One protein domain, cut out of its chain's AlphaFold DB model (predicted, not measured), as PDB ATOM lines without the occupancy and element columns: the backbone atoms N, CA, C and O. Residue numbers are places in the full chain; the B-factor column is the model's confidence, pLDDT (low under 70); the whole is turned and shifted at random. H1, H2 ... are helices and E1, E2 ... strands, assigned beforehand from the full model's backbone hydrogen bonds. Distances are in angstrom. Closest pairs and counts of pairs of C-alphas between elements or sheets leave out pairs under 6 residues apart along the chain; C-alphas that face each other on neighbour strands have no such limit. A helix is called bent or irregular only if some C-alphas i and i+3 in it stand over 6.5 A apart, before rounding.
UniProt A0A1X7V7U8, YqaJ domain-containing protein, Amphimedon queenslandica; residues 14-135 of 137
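What this domain is: This is residues 14 to 135 of the 137 residues of the protein "YqaJ domain-containing protein" of Amphimedon queenslandica (UniProt A0A1X7V7U8). Two small parts stand at opposite ends of a long link: a three-stranded sheet, E1 E2 E3, with helices H1 and H3 at its two edges, and a lesser part in which H2 packs on the short hairpin E4 E5. The link, residues 77 to 93, runs from the sheet through the middle of the domain to H2, and H3 leads from the small hairpin back to E3. The printed part has 122 residues, with three named helices and five named strands in the order H1 E1 E2 E3 H2 E4 E5 H3; both sheets are antiparallel and the class is mixed, helices and strands. The whole is compact, with a radius of gyration of the C-alphas of 15.6 A and spans of 41 by 37 by 33 A.

Where its parts are: Find C-alpha 14 at (-17.569, 23.374, -40.787); from there H1, residues 14 to 35, runs 30.0 A to C-alpha 35 at (-0.597, 47.054, -33.604). It has a kink of 46 degrees near residue 21 and is irregular: C-alphas 20 and 23 are 7.3 A apart. Next come E1, residues 40 to 44, E2, residues 62 to 66, and E3, residues 71 to 76, the last 14.6 A long. H2, residues 94 to 104, spans 13.4 A and is irregular, with C-alphas 100 and 103 9.2 A apart. E4, residues 107 to 109, and E5, residues 115 to 117, are short. H3, residues 122 to 134, runs 18.4 A to C-alpha 134 at (0.956, 33.131, -57.043).

How they stand to each other: Begin at the sheet E1 E2 E3, a meander, each strand the antiparallel neighbour of the one before. In the hairpin E1 and E2, look for N 41 and O 65, 2.8 A apart; in the hairpin E2 and E3, for N 76 and O 62, also 2.8 A. H1 only grazes this sheet with residues 26 to 34; its closest C-alpha to E1 is Leu 30, 6.8 A from that of Met 40. H3 only grazes it with residues 127 to 134, and the closest C-alphas of E3 and H3, Cys 75 and Met 131, are 6.7 A apart. Farther out, the hairpin E4 and E5 has N 108 and O 116 at 2.9 A. The closest C-alphas of H2 and E4, Ala 98 and Gln 108, are 5.2 A apart. H1, H2 and H3 are apart from one another. In H3 every O i to N i+4 pair is within hydrogen-bond range; in H1 16 of 18 are, in H2 5 of 7.

The domain as a whole: The two farthest C-alphas, Glu 52 and Ser 91, are 44.7 A apart. The printed part has no cut. The links E1 to E2 and E3 to H2 are long, 17 residues each; in the first, residues 48 to 49 pair with 57 to 58, antiparallel. Residues 32 to 37, of which 32 to 35 belong to H1, stand free. The mean pLDDT of the printed part is 92.0, and no printed residue is under 70.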
ATOM      1  N   GLN A  14     -18.958  22.916 -40.749       90.31
ATOM      2  CA  GLN A  14     -17.569  23.374 -40.787       90.31
ATOM      3  C   GLN A  14     -17.334  24.407 -41.894       90.31
ATOM      4  O   GLN A  14     -16.689  25.424 -41.662       90.31
ATOM      5  N   ILE A  15     -17.908  24.179 -43.080       92.75
ATOM      6  CA  ILE A  15     -17.791  25.096 -44.222       92.75
ATOM      7  C   ILE A  15     -18.568  26.384 -43.956       92.75
ATOM      8  O   ILE A  15     -18.083  27.475 -44.234       92.75
ATOM      9  N   ARG A  16     -19.771  26.264 -43.381       92.69
ATOM     10  CA  ARG A  16     -20.574  27.425 -42.987       92.69
ATOM     11  C   ARG A  16     -19.854  28.256 -41.930       92.69
ATOM     12  O   ARG A  16     -19.772  29.467 -42.071       92.69
ATOM     13  N   TRP A  17     -19.301  27.593 -40.914       93.88
ATOM     14  CA  TRP A  17     -18.515  28.236 -39.871       93.88
ATOM     15  C   TRP A  17     -17.313  28.981 -40.446       93.88
ATOM     16  O   TRP A  17     -17.123  30.141 -40.094       93.88
ATOM     17  N   GLY A  18     -16.557  28.346 -41.348       94.44
ATOM     18  CA  GLY A  18     -15.422  28.974 -42.017       94.44
ATOM     19  C   GLY A  18     -15.830  30.246 -42.750       94.44
ATOM     20  O   GLY A  18     -15.417  31.337 -42.370       94.44
ATOM     21  N   ARG A  19     -16.760  30.108 -43.699       94.50
ATOM     22  CA  ARG A  19     -17.290  31.216 -44.502       94.50
ATOM     23  C   ARG A  19     -17.818  32.378 -43.657       94.50
ATOM     24  O   ARG A  19     -17.594  33.536 -43.988       94.50
ATOM     25  N   ASP A  20     -18.560  32.080 -42.594       95.00
ATOM     26  CA  ASP A  20     -19.215  33.109 -41.782       95.00
ATOM     27  C   ASP A  20     -18.223  33.815 -40.826       95.00
ATOM     28  O   ASP A  20     -18.512  34.914 -40.351       95.00
ATOM     29  N   ASN A  21     -17.054  33.220 -40.542       95.44
ATOM     30  CA  ASN A  21     -16.059  33.766 -39.607       95.44
ATOM     31  C   ASN A  21     -14.783  34.304 -40.265       95.44
ATOM     32  O   ASN A  21     -14.098  35.114 -39.638       95.44
ATOM     33  N   GLU A  22     -14.474  33.909 -41.496       97.12
ATOM     34  CA  GLU A  22     -13.279  34.339 -42.227       97.12
ATOM     35  C   GLU A  22     -13.125  35.875 -42.285       97.12
ATOM     36  O   GLU A  22     -12.055  36.359 -41.908       97.12
ATOM     37  N   PRO A  23     -14.174  36.689 -42.558       97.31
ATOM     38  CA  PRO A  23     -14.035  38.151 -42.539       97.31
ATOM     39  C   PRO A  23     -13.642  38.715 -41.167       97.31
ATOM     40  O   PRO A  23     -12.930  39.716 -41.068       97.31
ATOM     41  N   ARG A  24     -14.097  38.074 -40.084       96.56
ATOM     42  CA  ARG A  24     -13.752  38.472 -38.713       96.56
ATOM     43  C   ARG A  24     -12.312  38.086 -38.378       96.56
ATOM     44  O   ARG A  24     -11.620  38.871 -37.738       96.56
ATOM     45  N   ALA A  25     -11.866  36.908 -38.810       95.81
ATOM     46  CA  ALA A  25     -10.486  36.465 -38.640       95.81
ATOM     47  C   ALA A  25      -9.506  37.365 -39.411       95.81
ATOM     48  O   ALA A  25      -8.523  37.820 -38.829       95.81
ATOM     49  N   LEU A  26      -9.828  37.716 -40.663       97.69
ATOM     50  CA  LEU A  26      -9.071  38.686 -41.457       97.69
ATOM     51  C   LEU A  26      -8.942  40.029 -40.732       97.69
ATOM     52  O   LEU A  26      -7.843  40.565 -40.608       97.69
ATOM     53  N   LYS A  27     -10.061  40.561 -40.223       97.44
ATOM     54  CA  LYS A  27     -10.066  41.824 -39.480       97.44
ATOM     55  C   LYS A  27      -9.086  41.784 -38.302       97.44
ATOM     56  O   LYS A  27      -8.261  42.681 -38.180       97.44
ATOM     57  N   TYR A  28      -9.150  40.745 -37.468       95.56
ATOM     58  CA  TYR A  28      -8.249  40.618 -36.319       95.56
ATOM     59  C   TYR A  28      -6.791  40.432 -36.720       95.56
ATOM     60  O   TYR A  28      -5.911  40.974 -36.055       95.56
ATOM     61  N   TYR A  29      -6.524  39.712 -37.810       95.62
ATOM     62  CA  TYR A  29      -5.174  39.608 -38.345       95.62
ATOM     63  C   TYR A  29      -4.633  40.997 -38.714       95.62
ATOM     64  O   TYR A  29      -3.605  41.401 -38.175       95.62
ATOM     65  N   LEU A  30      -5.354  41.774 -39.526       96.62
ATOM     66  CA  LEU A  30      -4.920  43.115 -39.937       96.62
ATOM     67  C   LEU A  30      -4.764  44.079 -38.749       96.62
ATOM     68  O   LEU A  30      -3.783  44.816 -38.688       96.62
ATOM     69  N   GLU A  31      -5.681  44.043 -37.776       97.06
ATOM     70  CA  GLU A  31      -5.566  44.830 -36.537       97.06
ATOM     71  C   GLU A  31      -4.320  44.437 -35.723       97.06
ATOM     72  O   GLU A  31      -3.638  45.311 -35.188       97.06
ATOM     73  N   SER A  32      -3.982  43.141 -35.666       94.88
ATOM     74  CA  SER A  32      -2.784  42.655 -34.966       94.88
ATOM     75  C   SER A  32      -1.483  43.099 -35.638       94.88
ATOM     76  O   SER A  32      -0.539  43.468 -34.943       94.88
ATOM     77  N   GLN A  33      -1.449  43.118 -36.975       94.69
ATOM     78  CA  GLN A  33      -0.294  43.591 -37.739       94.69
ATOM     79  C   GLN A  33      -0.119  45.104 -37.566       94.69
ATOM     80  O   GLN A  33       0.970  45.573 -37.235       94.69
ATOM     81  N   LEU A  34      -1.210  45.872 -37.645       95.62
ATOM     82  CA  LEU A  34      -1.174  47.314 -37.404       95.62
ATOM     83  C   LEU A  34      -0.661  47.649 -35.994       95.62
ATOM     84  O   LEU A  34       0.104  48.597 -35.825       95.62
ATOM     85  N   ALA A  35      -1.039  46.859 -34.984       96.88
ATOM     86  CA  ALA A  35      -0.597  47.054 -33.604       96.88
ATOM     87  C   ALA A  35       0.921  46.868 -33.407       96.88
ATOM     88  O   ALA A  35       1.482  47.459 -32.484       96.88
ATOM     89  N   ILE A  36       1.588  46.094 -34.272       95.06
ATOM     90  CA  ILE A  36       3.053  45.938 -34.282       95.06
ATOM     91  C   ILE A  36       3.749  46.872 -35.287       95.06
ATOM     92  O   ILE A  36       4.948  46.741 -35.513       95.06
ATOM     93  N   GLY A  37       3.021  47.840 -35.855       94.25
ATOM     94  CA  GLY A  37       3.550  48.827 -36.800       94.25
ATOM     95  C   GLY A  37       3.505  48.397 -38.268       94.25
ATOM     96  O   GLY A  37       3.973  49.142 -39.125       94.25
ATOM     97  N   GLU A  38       2.910  47.242 -38.570       93.00
ATOM     98  CA  GLU A  38       2.820  46.689 -39.920       93.00
ATOM     99  C   GLU A  38       1.455  46.993 -40.547       93.00
ATOM    100  O   GLU A  38       0.497  46.223 -40.449       93.00
ATOM    101  N   GLU A  39       1.343  48.146 -41.211       94.75
ATOM    102  CA  GLU A  39       0.127  48.494 -41.948       94.75
ATOM    103  C   GLU A  39       0.095  47.775 -43.308       94.75
ATOM    104  O   GLU A  39       0.841  48.102 -44.236       94.75
ATOM    105  N   MET A  40      -0.795  46.788 -43.425       94.75
ATOM    106  CA  MET A  40      -0.955  45.957 -44.619       94.75
ATOM    107  C   MET A  40      -2.227  46.312 -45.398       94.75
ATOM    108  O   MET A  40      -3.267  46.635 -44.826       94.75
ATOM    109  N   LEU A  41      -2.150  46.199 -46.719       94.94
ATOM    110  CA  LEU A  41      -3.288  46.172 -47.627       94.94
ATOM    111  C   LEU A  41      -3.624  44.717 -47.941       94.94
ATOM    112  O   LEU A  41      -2.744  43.947 -48.321       94.94
ATOM    113  N   PHE A  42      -4.897  44.360 -47.780       96.25
ATOM    114  CA  PHE A  42      -5.428  43.055 -48.154       96.25
ATOM    115  C   PHE A  42      -6.210  43.163 -49.459       96.25
ATOM    116  O   PHE A  42      -7.126  43.982 -49.575       96.25
ATOM    117  N   GLU A  43      -5.884  42.295 -50.409       94.94
ATOM    118  CA  GLU A  43      -6.606  42.154 -51.670       94.94
ATOM    119  C   GLU A  43      -7.171  40.731 -51.771       94.94
ATOM    120  O   GLU A  43      -6.387  39.779 -51.790       94.94
ATOM    121  N   PRO A  44      -8.504  40.546 -51.840       94.69
ATOM    122  CA  PRO A  44      -9.082  39.214 -51.969       94.69
ATOM    123  C   PRO A  44      -8.642  38.576 -53.286       94.69
ATOM    124  O   PRO A  44      -8.668  39.220 -54.341       94.69
ATOM    125  N   ALA A  45      -8.258  37.303 -53.239       89.81
ATOM    126  CA  ALA A  45      -7.838  36.579 -54.428       89.81
ATOM    127  C   ALA A  45      -8.997  35.768 -55.028       89.81
ATOM    128  O   ALA A  45      -9.928  35.335 -54.353       89.81
ATOM    129  N   GLY A  46      -8.950  35.597 -56.350       91.88
ATOM    130  CA  GLY A  46      -9.761  34.611 -57.060       91.88
ATOM    131  C   GLY A  46      -8.941  33.363 -57.384       91.88
ATOM    132  O   GLY A  46      -7.851  33.154 -56.855       91.88
ATOM    133  N   LEU A  47      -9.423  32.564 -58.339       95.50
ATOM    134  CA  LEU A  47      -8.632  31.463 -58.883       95.50
ATOM    135  C   LEU A  47      -7.466  32.011 -59.721       95.50
ATOM    136  O   LEU A  47      -7.683  32.609 -60.775       95.50
ATOM    137  N   SER A  48      -6.242  31.754 -59.272       94.12
ATOM    138  CA  SER A  48      -5.005  31.993 -60.016       94.12
ATOM    139  C   SER A  48      -4.564  30.702 -60.698       94.12
ATOM    140  O   SER A  48      -4.653  29.629 -60.103       94.12
ATOM    141  N   LEU A  49      -4.094  30.791 -61.942       95.81
ATOM    142  CA  LEU A  49      -3.543  29.661 -62.692       95.81
ATOM    143  C   LEU A  49      -2.057  29.890 -62.933       95.81
ATOM    144  O   LEU A  49      -1.661  31.013 -63.242       95.81
ATOM    145  N   LEU A  50      -1.259  28.825 -62.860       94.75
ATOM    146  CA  LEU A  50       0.147  28.883 -63.253       94.75
ATOM    147  C   LEU A  50       0.230  28.932 -64.791       94.75
ATOM    148  O   LEU A  50      -0.177  27.953 -65.427       94.75
ATOM    149  N   PRO A  51       0.723  30.019 -65.421       91.50
ATOM    150  CA  PRO A  51       0.621  30.202 -66.872       91.50
ATOM    151  C   PRO A  51       1.239  29.065 -67.694       91.50
ATOM    152  O   PRO A  51       0.661  28.622 -68.685       91.50
ATOM    153  N   GLU A  52       2.380  28.534 -67.254       94.94
ATOM    154  CA  GLU A  52       3.116  27.463 -67.934       94.94
ATOM    155  C   GLU A  52       2.447  26.091 -67.763       94.94
ATOM    156  O   GLU A  52       2.743  25.145 -68.496       94.94
ATOM    157  N   LYS A  53       1.556  25.956 -66.773       95.00
ATOM    158  CA  LYS A  53       0.869  24.714 -66.403       95.00
ATOM    159  C   LYS A  53      -0.557  25.031 -65.965       95.00
ATOM    160  O   LYS A  53      -0.906  24.821 -64.811       95.00
ATOM    161  N   ALA A  54      -1.401  25.484 -66.892       92.69
ATOM    162  CA  ALA A  54      -2.762  25.956 -66.593       92.69
ATOM    163  C   ALA A  54      -3.709  24.904 -65.962       92.69
ATOM    164  O   ALA A  54      -4.816  25.238 -65.547       92.69
ATOM    165  N   TYR A  55      -3.291  23.637 -65.877       94.75
ATOM    166  CA  TYR A  55      -3.958  22.599 -65.083       94.75
ATOM    167  C   TYR A  55      -3.662  22.695 -63.573       94.75
ATOM    168  O   TYR A  55      -4.259  21.962 -62.790       94.75
ATOM    169  N   LEU A  56      -2.745  23.575 -63.164       96.44
ATOM    170  CA  LEU A  56      -2.446  23.924 -61.781       96.44
ATOM    171  C   LEU A  56      -3.031  25.301 -61.478       96.44
ATOM    172  O   LEU A  56      -2.765  26.277 -62.184       96.44
ATOM    173  N   GLY A  57      -3.813  25.368 -60.406       95.88
ATOM    174  CA  GLY A  57      -4.419  26.598 -59.928       95.88
ATOM    175  C   GLY A  57      -4.597  26.598 -58.419       95.88
ATOM    176  O   GLY A  57      -4.635  25.541 -57.790       95.88
ATOM    177  N   ALA A  58      -4.680  27.797 -57.863       96.12
ATOM    178  CA  ALA A  58      -4.775  28.060 -56.437       96.12
ATOM    179  C   ALA A  58      -5.721  29.233 -56.178       96.12
ATOM    180  O   ALA A  58      -5.841  30.143 -56.999       96.12
ATOM    181  N   SER A  59      -6.386  29.202 -55.031       95.38
ATOM    182  CA  SER A  59      -7.258  30.272 -54.557       95.38
ATOM    183  C   SER A  59      -6.936  30.505 -53.091       95.38
ATOM    184  O   SER A  59      -7.615  29.944 -52.242       95.38
ATOM    185  N   SER A  60      -5.895  31.294 -52.822       94.88
ATOM    186  CA  SER A  60      -5.654  31.822 -51.477       94.88
ATOM    187  C   SER A  60      -6.808  32.740 -51.067       94.88
ATOM    188  O   SER A  60      -7.484  33.291 -51.942       94.88
ATOM    189  N   ASP A  61      -6.970  33.023 -49.781       97.06
ATOM    190  CA  ASP A  61      -7.983  33.991 -49.338       97.06
ATOM    191  C   ASP A  61      -7.640  35.424 -49.768       97.06
ATOM    192  O   ASP A  61      -8.518  36.216 -50.121       97.06
ATOM    193  N   GLY A  62      -6.350  35.761 -49.843       95.19
ATOM    194  CA  GLY A  62      -5.927  37.017 -50.457       95.19
ATOM    195  C   GLY A  62      -4.428  37.236 -50.530       95.19
ATOM    196  O   GLY A  62      -3.630  36.391 -50.138       95.19
ATOM    197  N   LYS A  63      -4.047  38.394 -51.061       94.31
ATOM    198  CA  LYS A  63      -2.670  38.891 -51.107       94.31
ATOM    199  C   LYS A  63      -2.484  39.999 -50.086       94.31
ATOM    200  O   LYS A  63      -3.409  40.773 -49.828       94.31
ATOM    201  N   LEU A  64      -1.282  40.071 -49.529       94.88
ATOM    202  CA  LEU A  64      -0.888  41.114 -48.597       94.88
ATOM    203  C   LEU A  64       0.211  41.977 -49.209       94.88
ATOM    204  O   LEU A  64       1.181  41.470 -49.771       94.88
ATOM    205  N   THR A  65       0.067  43.287 -49.044       94.69
ATOM    206  CA  THR A  65       1.027  44.294 -49.502       94.69
ATOM    207  C   THR A  65       1.321  45.261 -48.361       94.69
ATOM    208  O   THR A  65       0.387  45.766 -47.739       94.69
ATOM    209  N   HIS A  66       2.589  45.573 -48.081       93.62
ATOM    210  CA  HIS A  66       2.913  46.664 -47.154       93.62
ATOM    211  C   HIS A  66       2.416  47.988 -47.730       93.62
ATOM    212  O   HIS A  66       2.789  48.369 -48.841       93.62
ATOM    213  N   LYS A  67       1.612  48.731 -46.966       91.94
ATOM    214  CA  LYS A  67       1.012  49.979 -47.448       91.94
ATOM    215  C   LYS A  67       2.048  51.075 -47.704       91.94
ATOM    216  O   LYS A  67       1.889  51.863 -48.630       91.94
ATOM    217  N   SER A  68       3.103  51.126 -46.890       90.75
ATOM    218  CA  SER A  68       4.152  52.150 -46.974       90.75
ATOM    219  C   SER A  68       5.054  51.982 -48.200       90.75
ATOM    220  O   SER A  68       5.386  52.969 -48.854       90.75
ATOM    221  N   SER A  69       5.445  50.747 -48.521       90.69
ATOM    222  CA  SER A  69       6.379  50.435 -49.611       90.69
ATOM    223  C   SER A  69       5.698  49.945 -50.889       90.69
ATOM    224  O   SER A  69       6.357  49.809 -51.919       90.69
ATOM    225  N   ASN A  70       4.396  49.654 -50.829       89.50
ATOM    226  CA  ASN A  70       3.632  49.009 -51.895       89.50
ATOM    227  C   ASN A  70       4.277  47.693 -52.378       89.50
ATOM    228  O   ASN A  70       4.246  47.358 -53.562       89.50
ATOM    229  N   THR A  71       4.915  46.964 -51.459       90.88
ATOM    230  CA  THR A  71       5.589  45.689 -51.735       90.88
ATOM    231  C   THR A  71       4.681  44.532 -51.349       90.88
ATOM    232  O   THR A  71       4.231  44.470 -50.206       90.88
ATOM    233  N   CYS A  72       4.421  43.624 -52.293       89.19
ATOM    234  CA  CYS A  72       3.738  42.360 -52.018       89.19
ATOM    235  C   CYS A  72       4.606  41.514 -51.083       89.19
ATOM    236  O   CYS A  72       5.784  41.309 -51.371       89.19
ATOM    237  N   ILE A  73       4.022  41.038 -49.988       90.06
ATOM    238  CA  ILE A  73       4.727  40.262 -48.960       90.06
ATOM    239  C   ILE A  73       4.298  38.805 -48.884       90.06
ATOM    240  O   ILE A  73       4.875  38.054 -48.113       90.06
ATOM    241  N   GLY A  74       3.267  38.415 -49.630       92.38
ATOM    242  CA  GLY A  74       2.793  37.041 -49.603       92.38
ATOM    243  C   GLY A  74       1.312  36.892 -49.905       92.38
ATOM    244  O   GLY A  74       0.591  37.854 -50.200       92.38
ATOM    245  N   CYS A  75       0.861  35.648 -49.795       94.00
ATOM    246  CA  CYS A  75      -0.546  35.289 -49.747       94.00
ATOM    247  C   CYS A  75      -0.979  34.996 -48.306       94.00
ATOM    248  O   CYS A  75      -0.179  34.602 -47.458       94.00
ATOM    249  N   LEU A  76      -2.264  35.195 -48.041       95.50
ATOM    250  CA  LEU A  76      -2.917  34.897 -46.779       95.50
ATOM    251  C   LEU A  76      -3.882  33.729 -46.983       95.50
ATOM    252  O   LEU A  76      -4.696  33.761 -47.904       95.50
ATOM    253  N   GLU A  77      -3.788  32.749 -46.089       96.62
ATOM    254  CA  GLU A  77      -4.692  31.602 -45.967       96.62
ATOM    255  C   GLU A  77      -5.230  31.579 -44.527       96.62
ATOM    256  O   GLU A  77      -4.470  31.529 -43.553       96.62
ATOM    257  N   ILE A  78      -6.546  31.653 -44.381       96.00
ATOM    258  CA  ILE A  78      -7.282  31.839 -43.137       96.00
ATOM    259  C   ILE A  78      -8.075  30.575 -42.854       96.00
ATOM    260  O   ILE A  78      -9.090  30.260 -43.469       96.00
ATOM    261  N   GLN A  79      -7.676  29.879 -41.797       92.94
ATOM    262  CA  GLN A  79      -8.435  28.741 -41.310       92.94
ATOM    263  C   GLN A  79      -9.262  29.124 -40.085       92.94
ATOM    264  O   GLN A  79      -8.747  29.556 -39.054       92.94
ATOM    265  N   CYS A  80     -10.569  28.899 -40.190       93.56
ATOM    266  CA  CYS A  80     -11.535  29.032 -39.104       93.56
ATOM    267  C   CYS A  80     -11.993  27.625 -38.685       93.56
ATOM    268  O   CYS A  80     -13.040  27.159 -39.139       93.56
ATOM    269  N   PRO A  81     -11.224  26.897 -37.856       90.88
ATOM    270  CA  PRO A  81     -11.558  25.525 -37.490       90.88
ATOM    271  C   PRO A  81     -12.858  25.502 -36.680       90.88
ATOM    272  O   PRO A  81     -12.998  26.259 -35.725       90.88
ATOM    273  N   TYR A  82     -13.802  24.630 -37.037       90.81
ATOM    274  CA  TYR A  82     -15.062  24.454 -36.294       90.81
ATOM    275  C   TYR A  82     -14.889  23.553 -35.065       90.81
ATOM    276  O   TYR A  82     -15.408  23.832 -33.985       90.81
ATOM    277  N   SER A  83     -14.140  22.463 -35.233       88.06
ATOM    278  CA  SER A  83     -13.864  21.487 -34.183       88.06
ATOM    279  C   SER A  83     -12.505  20.827 -34.387       88.06
ATOM    280  O   SER A  83     -12.069  20.677 -35.528       88.06
ATOM    281  N   ILE A  84     -11.887  20.354 -33.308       85.62
ATOM    282  CA  ILE A  84     -10.685  19.513 -33.324       85.62
ATOM    283  C   ILE A  84     -11.019  18.236 -32.561       85.62
ATOM    284  O   ILE A  84     -11.415  18.307 -31.401       85.62
ATOM    285  N   ASP A  85     -10.893  17.080 -33.217       80.31
ATOM    286  CA  ASP A  85     -11.157  15.765 -32.607       80.31
ATOM    287  C   ASP A  85     -12.536  15.685 -31.904       80.31
ATOM    288  O   ASP A  85     -12.676  15.157 -30.806       80.31
ATOM    289  N   GLY A  86     -13.562  16.300 -32.509       78.94
ATOM    290  CA  GLY A  86     -14.930  16.349 -31.974       78.94
ATOM    291  C   GLY A  86     -15.219  17.464 -30.957       78.94
ATOM    292  O   GLY A  86     -16.377  17.650 -30.591       78.94
ATOM    293  N   PHE A  87     -14.222  18.251 -30.543       82.00
ATOM    294  CA  PHE A  87     -14.395  19.370 -29.608       82.00
ATOM    295  C   PHE A  87     -14.473  20.708 -30.335       82.00
ATOM    296  O   PHE A  87     -13.629  20.995 -31.182       82.00
ATOM    297  N   LEU A  88     -15.444  21.554 -29.982       83.44
ATOM    298  CA  LEU A  88     -15.534  22.914 -30.520       83.44
ATOM    299  C   LEU A  88     -14.300  23.734 -30.117       83.44
ATOM    300  O   LEU A  88     -13.877  23.726 -28.964       83.44
ATOM    301  N   THR A  89     -13.741  24.458 -31.079       82.31
ATOM    302  CA  THR A  89     -12.509  25.258 -30.926       82.31
ATOM    303  C   THR A  89     -12.737  26.634 -30.310       82.31
ATOM    304  O   THR A  89     -11.783  27.290 -29.911       82.31
ATOM    305  N   ILE A  90     -13.996  27.071 -30.222       78.50
ATOM    306  CA  ILE A  90     -14.399  28.446 -29.892       78.50
ATOM    307  C   ILE A  90     -13.920  28.961 -28.529       78.50
ATOM    308  O   ILE A  90     -13.947  30.165 -28.301       78.50
ATOM    309  N   SER A  91     -13.529  28.069 -27.621       80.38
ATOM    310  CA  SER A  91     -13.129  28.406 -26.253       80.38
ATOM    311  C   SER A  91     -11.631  28.247 -25.997       80.38
ATOM    312  O   SER A  91     -11.238  28.226 -24.836       80.38
ATOM    313  N   LEU A  92     -10.814  28.054 -27.036       85.19
ATOM    314  CA  LEU A  92      -9.377  27.826 -26.896       85.19
ATOM    315  C   LEU A  92      -8.575  28.863 -27.678       85.19
ATOM    316  O   LEU A  92      -8.912  29.221 -28.807       85.19
ATOM    317  N   THR A  93      -7.482  29.309 -27.077       88.12
ATOM    318  CA  THR A  93      -6.453  30.118 -27.727       88.12
ATOM    319  C   THR A  93      -5.592  29.263 -28.671       88.12
ATOM    320  O   THR A  93      -5.540  28.036 -28.528       88.12
ATOM    321  N   PRO A  94      -4.881  29.874 -29.641       86.88
ATOM    322  CA  PRO A  94      -3.940  29.153 -30.500       86.88
ATOM    323  C   PRO A  94      -2.860  28.384 -29.724       86.88
ATOM    324  O   PRO A  94      -2.541  27.254 -30.089       86.88
ATOM    325  N   ASP A  95      -2.347  28.965 -28.636       88.88
ATOM    326  CA  ASP A  95      -1.380  28.334 -27.737       88.88
ATOM    327  C   ASP A  95      -1.963  27.085 -27.062       88.88
ATOM    328  O   ASP A  95      -1.394  26.001 -27.180       88.88
ATOM    329  N   GLU A  96      -3.146  27.195 -26.449       89.94
ATOM    330  CA  GLU A  96      -3.829  26.047 -25.837       89.94
ATOM    331  C   GLU A  96      -4.138  24.951 -26.859       89.94
ATOM    332  O   GLU A  96      -4.059  23.764 -26.542       89.94
ATOM    333  N   ILE A  97      -4.484  25.324 -28.095       88.31
ATOM    334  CA  ILE A  97      -4.709  24.362 -29.175       88.31
ATOM    335  C   ILE A  97      -3.410  23.629 -29.530       88.31
ATOM    336  O   ILE A  97      -3.424  22.399 -29.635       88.31
ATOM    337  N   ALA A  98      -2.308  24.359 -29.716       88.31
ATOM    338  CA  ALA A  98      -1.015  23.775 -30.054       88.31
ATOM    339  C   ALA A  98      -0.514  22.839 -28.943       88.31
ATOM    340  O   ALA A  98      -0.061  21.734 -29.239       88.31
ATOM    341  N   ASP A  99      -0.669  23.234 -27.679       87.19
ATOM    342  CA  ASP A  99      -0.196  22.459 -26.531       87.19
ATOM    343  C   ASP A  99      -1.094  21.234 -26.254       87.19
ATOM    344  O   ASP A  99      -0.598  20.145 -25.958       87.19
ATOM    345  N   LYS A 100      -2.422  21.368 -26.399       86.50
ATOM    346  CA  LYS A 100      -3.387  20.287 -26.119       86.50
ATOM    347  C   LYS A 100      -3.513  19.274 -27.253       86.50
ATOM    348  O   LYS A 100      -3.650  18.079 -26.993       86.50
ATOM    349  N   TYR A 101      -3.547  19.741 -28.499       84.44
ATOM    350  CA  TYR A 101      -3.821  18.883 -29.654       84.44
ATOM    351  C   TYR A 101      -2.577  18.568 -30.472       84.44
ATOM    352  O   TYR A 101      -2.624  17.601 -31.229       84.44
ATOM    353  N   GLY A 102      -1.475  19.308 -30.301       76.44
ATOM    354  CA  GLY A 102      -0.156  19.001 -30.854       76.44
ATOM    355  C   GLY A 102      -0.200  18.417 -32.267       76.44
ATOM    356  O   GLY A 102      -0.555  19.083 -33.239       76.44
ATOM    357  N   ASN A 103       0.120  17.123 -32.381       77.38
ATOM    358  CA  ASN A 103       0.208  16.421 -33.661       77.38
ATOM    359  C   ASN A 103      -1.138  16.129 -34.365       77.38
ATOM    360  O   ASN A 103      -1.123  15.645 -35.500       77.38
ATOM    361  N   LYS A 104      -2.275  16.418 -33.732       81.75
ATOM    362  CA  LYS A 104      -3.628  16.266 -34.291       81.75
ATOM    363  C   LYS A 104      -4.156  17.538 -34.952       81.75
ATOM    364  O   LYS A 104      -5.248  17.519 -35.512       81.75
ATOM    365  N   PHE A 105      -3.412  18.638 -34.872       88.56
ATOM    366  CA  PHE A 105      -3.807  19.917 -35.443       88.56
ATOM    367  C   PHE A 105      -2.736  20.471 -36.387       88.56
ATOM    368  O   PHE A 105      -1.640  19.916 -36.487       88.56
ATOM    369  N   MET A 106      -3.073  21.535 -37.118       90.69
ATOM    370  CA  MET A 106      -2.191  22.178 -38.098       90.69
ATOM    371  C   MET A 106      -1.132  23.090 -37.465       90.69
ATOM    372  O   MET A 106      -0.077  23.285 -38.062       90.69
ATOM    373  N   LEU A 107      -1.382  23.620 -36.264       91.06
ATOM    374  CA  LEU A 107      -0.434  24.465 -35.531       91.06
ATOM    375  C   LEU A 107       0.507  23.623 -34.666       91.06
ATOM    376  O   LEU A 107       0.094  22.634 -34.064       91.06
ATOM    377  N   GLN A 108       1.762  24.052 -34.572       90.81
ATOM    378  CA  GLN A 108       2.744  23.550 -33.614       90.81
ATOM    379  C   GLN A 108       3.472  24.712 -32.944       90.81
ATOM    380  O   GLN A 108       3.670  25.762 -33.559       90.81
ATOM    381  N   ARG A 109       3.942  24.487 -31.717       90.69
ATOM    382  CA  ARG A 109       4.924  25.353 -31.070       90.69
ATOM    383  C   ARG A 109       6.332  24.914 -31.473       90.69
ATOM    384  O   ARG A 109       6.680  23.746 -31.316       90.69
ATOM    385  N   GLY A 110       7.110  25.831 -32.037       86.44
ATOM    386  CA  GLY A 110       8.518  25.612 -32.353       86.44
ATOM    387  C   GLY A 110       9.410  25.687 -31.112       86.44
ATOM    388  O   GLY A 110       8.983  26.124 -30.045       86.44
ATOM    389  N   GLU A 111      10.680  25.312 -31.265       86.81
ATOM    390  CA  GLU A 111      11.684  25.388 -30.187       86.81
ATOM    391  C   GLU A 111      11.910  26.823 -29.686       86.81
ATOM    392  O   GLU A 111      12.228  27.040 -28.521       86.81
ATOM    393  N   ASN A 112      11.680  27.819 -30.547       89.06
ATOM    394  CA  ASN A 112      11.723  29.244 -30.209       89.06
ATOM    395  C   ASN A 112      10.472  29.743 -29.457       89.06
ATOM    396  O   ASN A 112      10.333  30.943 -29.234       89.06
ATOM    397  N   GLY A 113       9.540  28.850 -29.112       88.06
ATOM    398  CA  GLY A 113       8.284  29.177 -28.440       88.06
ATOM    399  C   GLY A 113       7.202  29.762 -29.354       88.06
ATOM    400  O   GLY A 113       6.063  29.902 -28.909       88.06
ATOM    401  N   LEU A 114       7.518  30.054 -30.621       91.00
ATOM    402  CA  LEU A 114       6.583  30.643 -31.578       91.00
ATOM    403  C   LEU A 114       5.691  29.580 -32.219       91.00
ATOM    404  O   LEU A 114       6.110  28.446 -32.471       91.00
ATOM    405  N   LEU A 115       4.454  29.965 -32.521       91.88
ATOM    406  CA  LEU A 115       3.525  29.116 -33.256       91.88
ATOM    407  C   LEU A 115       3.856  29.129 -34.751       91.88
ATOM    408  O   LEU A 115       4.180  30.166 -35.325       91.88
ATOM    409  N   SER A 116       3.766  27.966 -35.389       92.12
ATOM    410  CA  SER A 116       3.986  27.803 -36.827       92.12
ATOM    411  C   SER A 116       3.078  26.725 -37.414       92.12
ATOM    412  O   SER A 116       2.609  25.827 -36.707       92.12
ATOM    413  N   LEU A 117       2.843  26.804 -38.724       92.88
ATOM    414  CA  LEU A 117       2.193  25.736 -39.477       92.88
ATOM    415  C   LEU A 117       3.116  24.513 -39.545       92.88
ATOM    416  O   LEU A 117       4.303  24.609 -39.866       92.88
ATOM    417  N   ARG A 118       2.562  23.337 -39.266       92.31
ATOM    418  CA  ARG A 118       3.299  22.073 -39.291       92.31
ATOM    419  C   ARG A 118       3.693  21.679 -40.705       92.31
ATOM    420  O   ARG A 118       2.830  21.415 -41.537       92.31
ATOM    421  N   ARG A 119       4.996  21.512 -40.944       92.38
ATOM    422  CA  ARG A 119       5.547  21.176 -42.273       92.38
ATOM    423  C   ARG A 119       5.088  19.830 -42.841       92.38
ATOM    424  O   ARG A 119       5.147  19.625 -44.045       92.38
ATOM    425  N   ASN A 120       4.640  18.914 -41.986       91.25
ATOM    426  CA  ASN A 120       4.113  17.608 -42.386       91.25
ATOM    427  C   ASN A 120       2.575  17.552 -42.449       91.25
ATOM    428  O   ASN A 120       2.016  16.465 -42.584       91.25
ATOM    429  N   HIS A 121       1.886  18.689 -42.330       92.88
ATOM    430  CA  HIS A 121       0.432  18.777 -42.445       92.88
ATOM    431  C   HIS A 121       0.012  19.101 -43.887       92.88
ATOM    432  O   HIS A 121       0.715  19.816 -44.597       92.88
ATOM    433  N   SER A 122      -1.159  18.629 -44.323       93.88
ATOM    434  CA  SER A 122      -1.667  18.868 -45.688       93.88
ATOM    435  C   SER A 122      -1.791  20.357 -46.028       93.88
ATOM    436  O   SER A 122      -1.417  20.765 -47.121       93.88
ATOM    437  N   TYR A 123      -2.235  21.180 -45.075       94.75
ATOM    438  CA  TYR A 123      -2.286  22.639 -45.245       94.75
ATOM    439  C   TYR A 123      -0.925  23.284 -45.514       94.75
ATOM    440  O   TYR A 123      -0.869  24.295 -46.201       94.75
ATOM    441  N   TYR A 124       0.181  22.698 -45.050       95.69
ATOM    442  CA  TYR A 124       1.499  23.202 -45.436       95.69
ATOM    443  C   TYR A 124       1.740  23.002 -46.930       95.69
ATOM    444  O   TYR A 124       2.164  23.928 -47.610       95.69
ATOM    445  N   ALA A 125       1.404  21.826 -47.466       95.75
ATOM    446  CA  ALA A 125       1.487  21.585 -48.904       95.75
ATOM    447  C   ALA A 125       0.538  22.496 -49.706       95.75
ATOM    448  O   ALA A 125       0.917  22.941 -50.787       95.75
ATOM    449  N   GLN A 126      -0.651  22.808 -49.174       96.44
ATOM    450  CA  GLN A 126      -1.576  23.775 -49.778       96.44
ATOM    451  C   GLN A 126      -0.939  25.168 -49.878       96.44
ATOM    452  O   GLN A 126      -0.805  25.678 -50.987       96.44
ATOM    453  N   VAL A 127      -0.481  25.736 -48.756       96.06
ATOM    454  CA  VAL A 127       0.126  27.079 -48.718       96.06
ATOM    455  C   VAL A 127       1.356  27.149 -49.624       96.06
ATOM    456  O   VAL A 127       1.510  28.092 -50.388       96.06
ATOM    457  N   GLN A 128       2.213  26.123 -49.623       96.00
ATOM    458  CA  GLN A 128       3.363  26.070 -50.536       96.00
ATOM    459  C   GLN A 128       2.942  26.026 -52.015       96.00
ATOM    460  O   GLN A 128       3.597  26.628 -52.863       96.00
ATOM    461  N   GLY A 129       1.853  25.324 -52.337       95.62
ATOM    462  CA  GLY A 129       1.287  25.302 -53.685       95.62
ATOM    463  C   GLY A 129       0.727  26.660 -54.107       95.62
ATOM    464  O   GLY A 129       0.973  27.100 -55.228       95.62
ATOM    465  N   GLU A 130       0.021  27.344 -53.206       96.19
ATOM    466  CA  GLU A 130      -0.471  28.708 -53.417       96.19
ATOM    467  C   GLU A 130       0.684  29.676 -53.662       96.19
ATOM    468  O   GLU A 130       0.691  30.347 -54.690       96.19
ATOM    469  N   MET A 131       1.703  29.676 -52.800       95.06
ATOM    470  CA  MET A 131       2.904  30.501 -52.957       95.06
ATOM    471  C   MET A 131       3.575  30.288 -54.320       95.06
ATOM    472  O   MET A 131       3.850  31.247 -55.042       95.06
ATOM    473  N   ALA A 132       3.743  29.025 -54.729       94.81
ATOM    474  CA  ALA A 132       4.331  28.678 -56.020       94.81
ATOM    475  C   ALA A 132       3.482  29.141 -57.220       94.81
ATOM    476  O   ALA A 132       4.033  29.552 -58.238       94.81
ATOM    477  N   ILE A 133       2.150  29.073 -57.128       95.25
ATOM    478  CA  ILE A 133       1.243  29.476 -58.216       95.25
ATOM    479  C   ILE A 133       1.096  31.000 -58.286       95.25
ATOM    480  O   ILE A 133       0.995  31.558 -59.377       95.25
ATOM    481  N   LEU A 134       1.079  31.677 -57.137       91.75
ATOM    482  CA  LEU A 134       0.956  33.131 -57.043       91.75
ATOM    483  C   LEU A 134       2.298  33.853 -57.236       91.75
ATOM    484  O   LEU A 134       2.288  35.076 -57.387       91.75
ATOM    485  N   ASN A 135       3.407  33.105 -57.271       90.88
ATOM    486  CA  ASN A 135       4.778  33.603 -57.347       90.88
ATOM    487  C   ASN A 135       5.081  34.607 -56.221       90.88
ATOM    488  O   ASN A 135       5.424  35.765 -56.475       90.88
TER     489      ASN A 135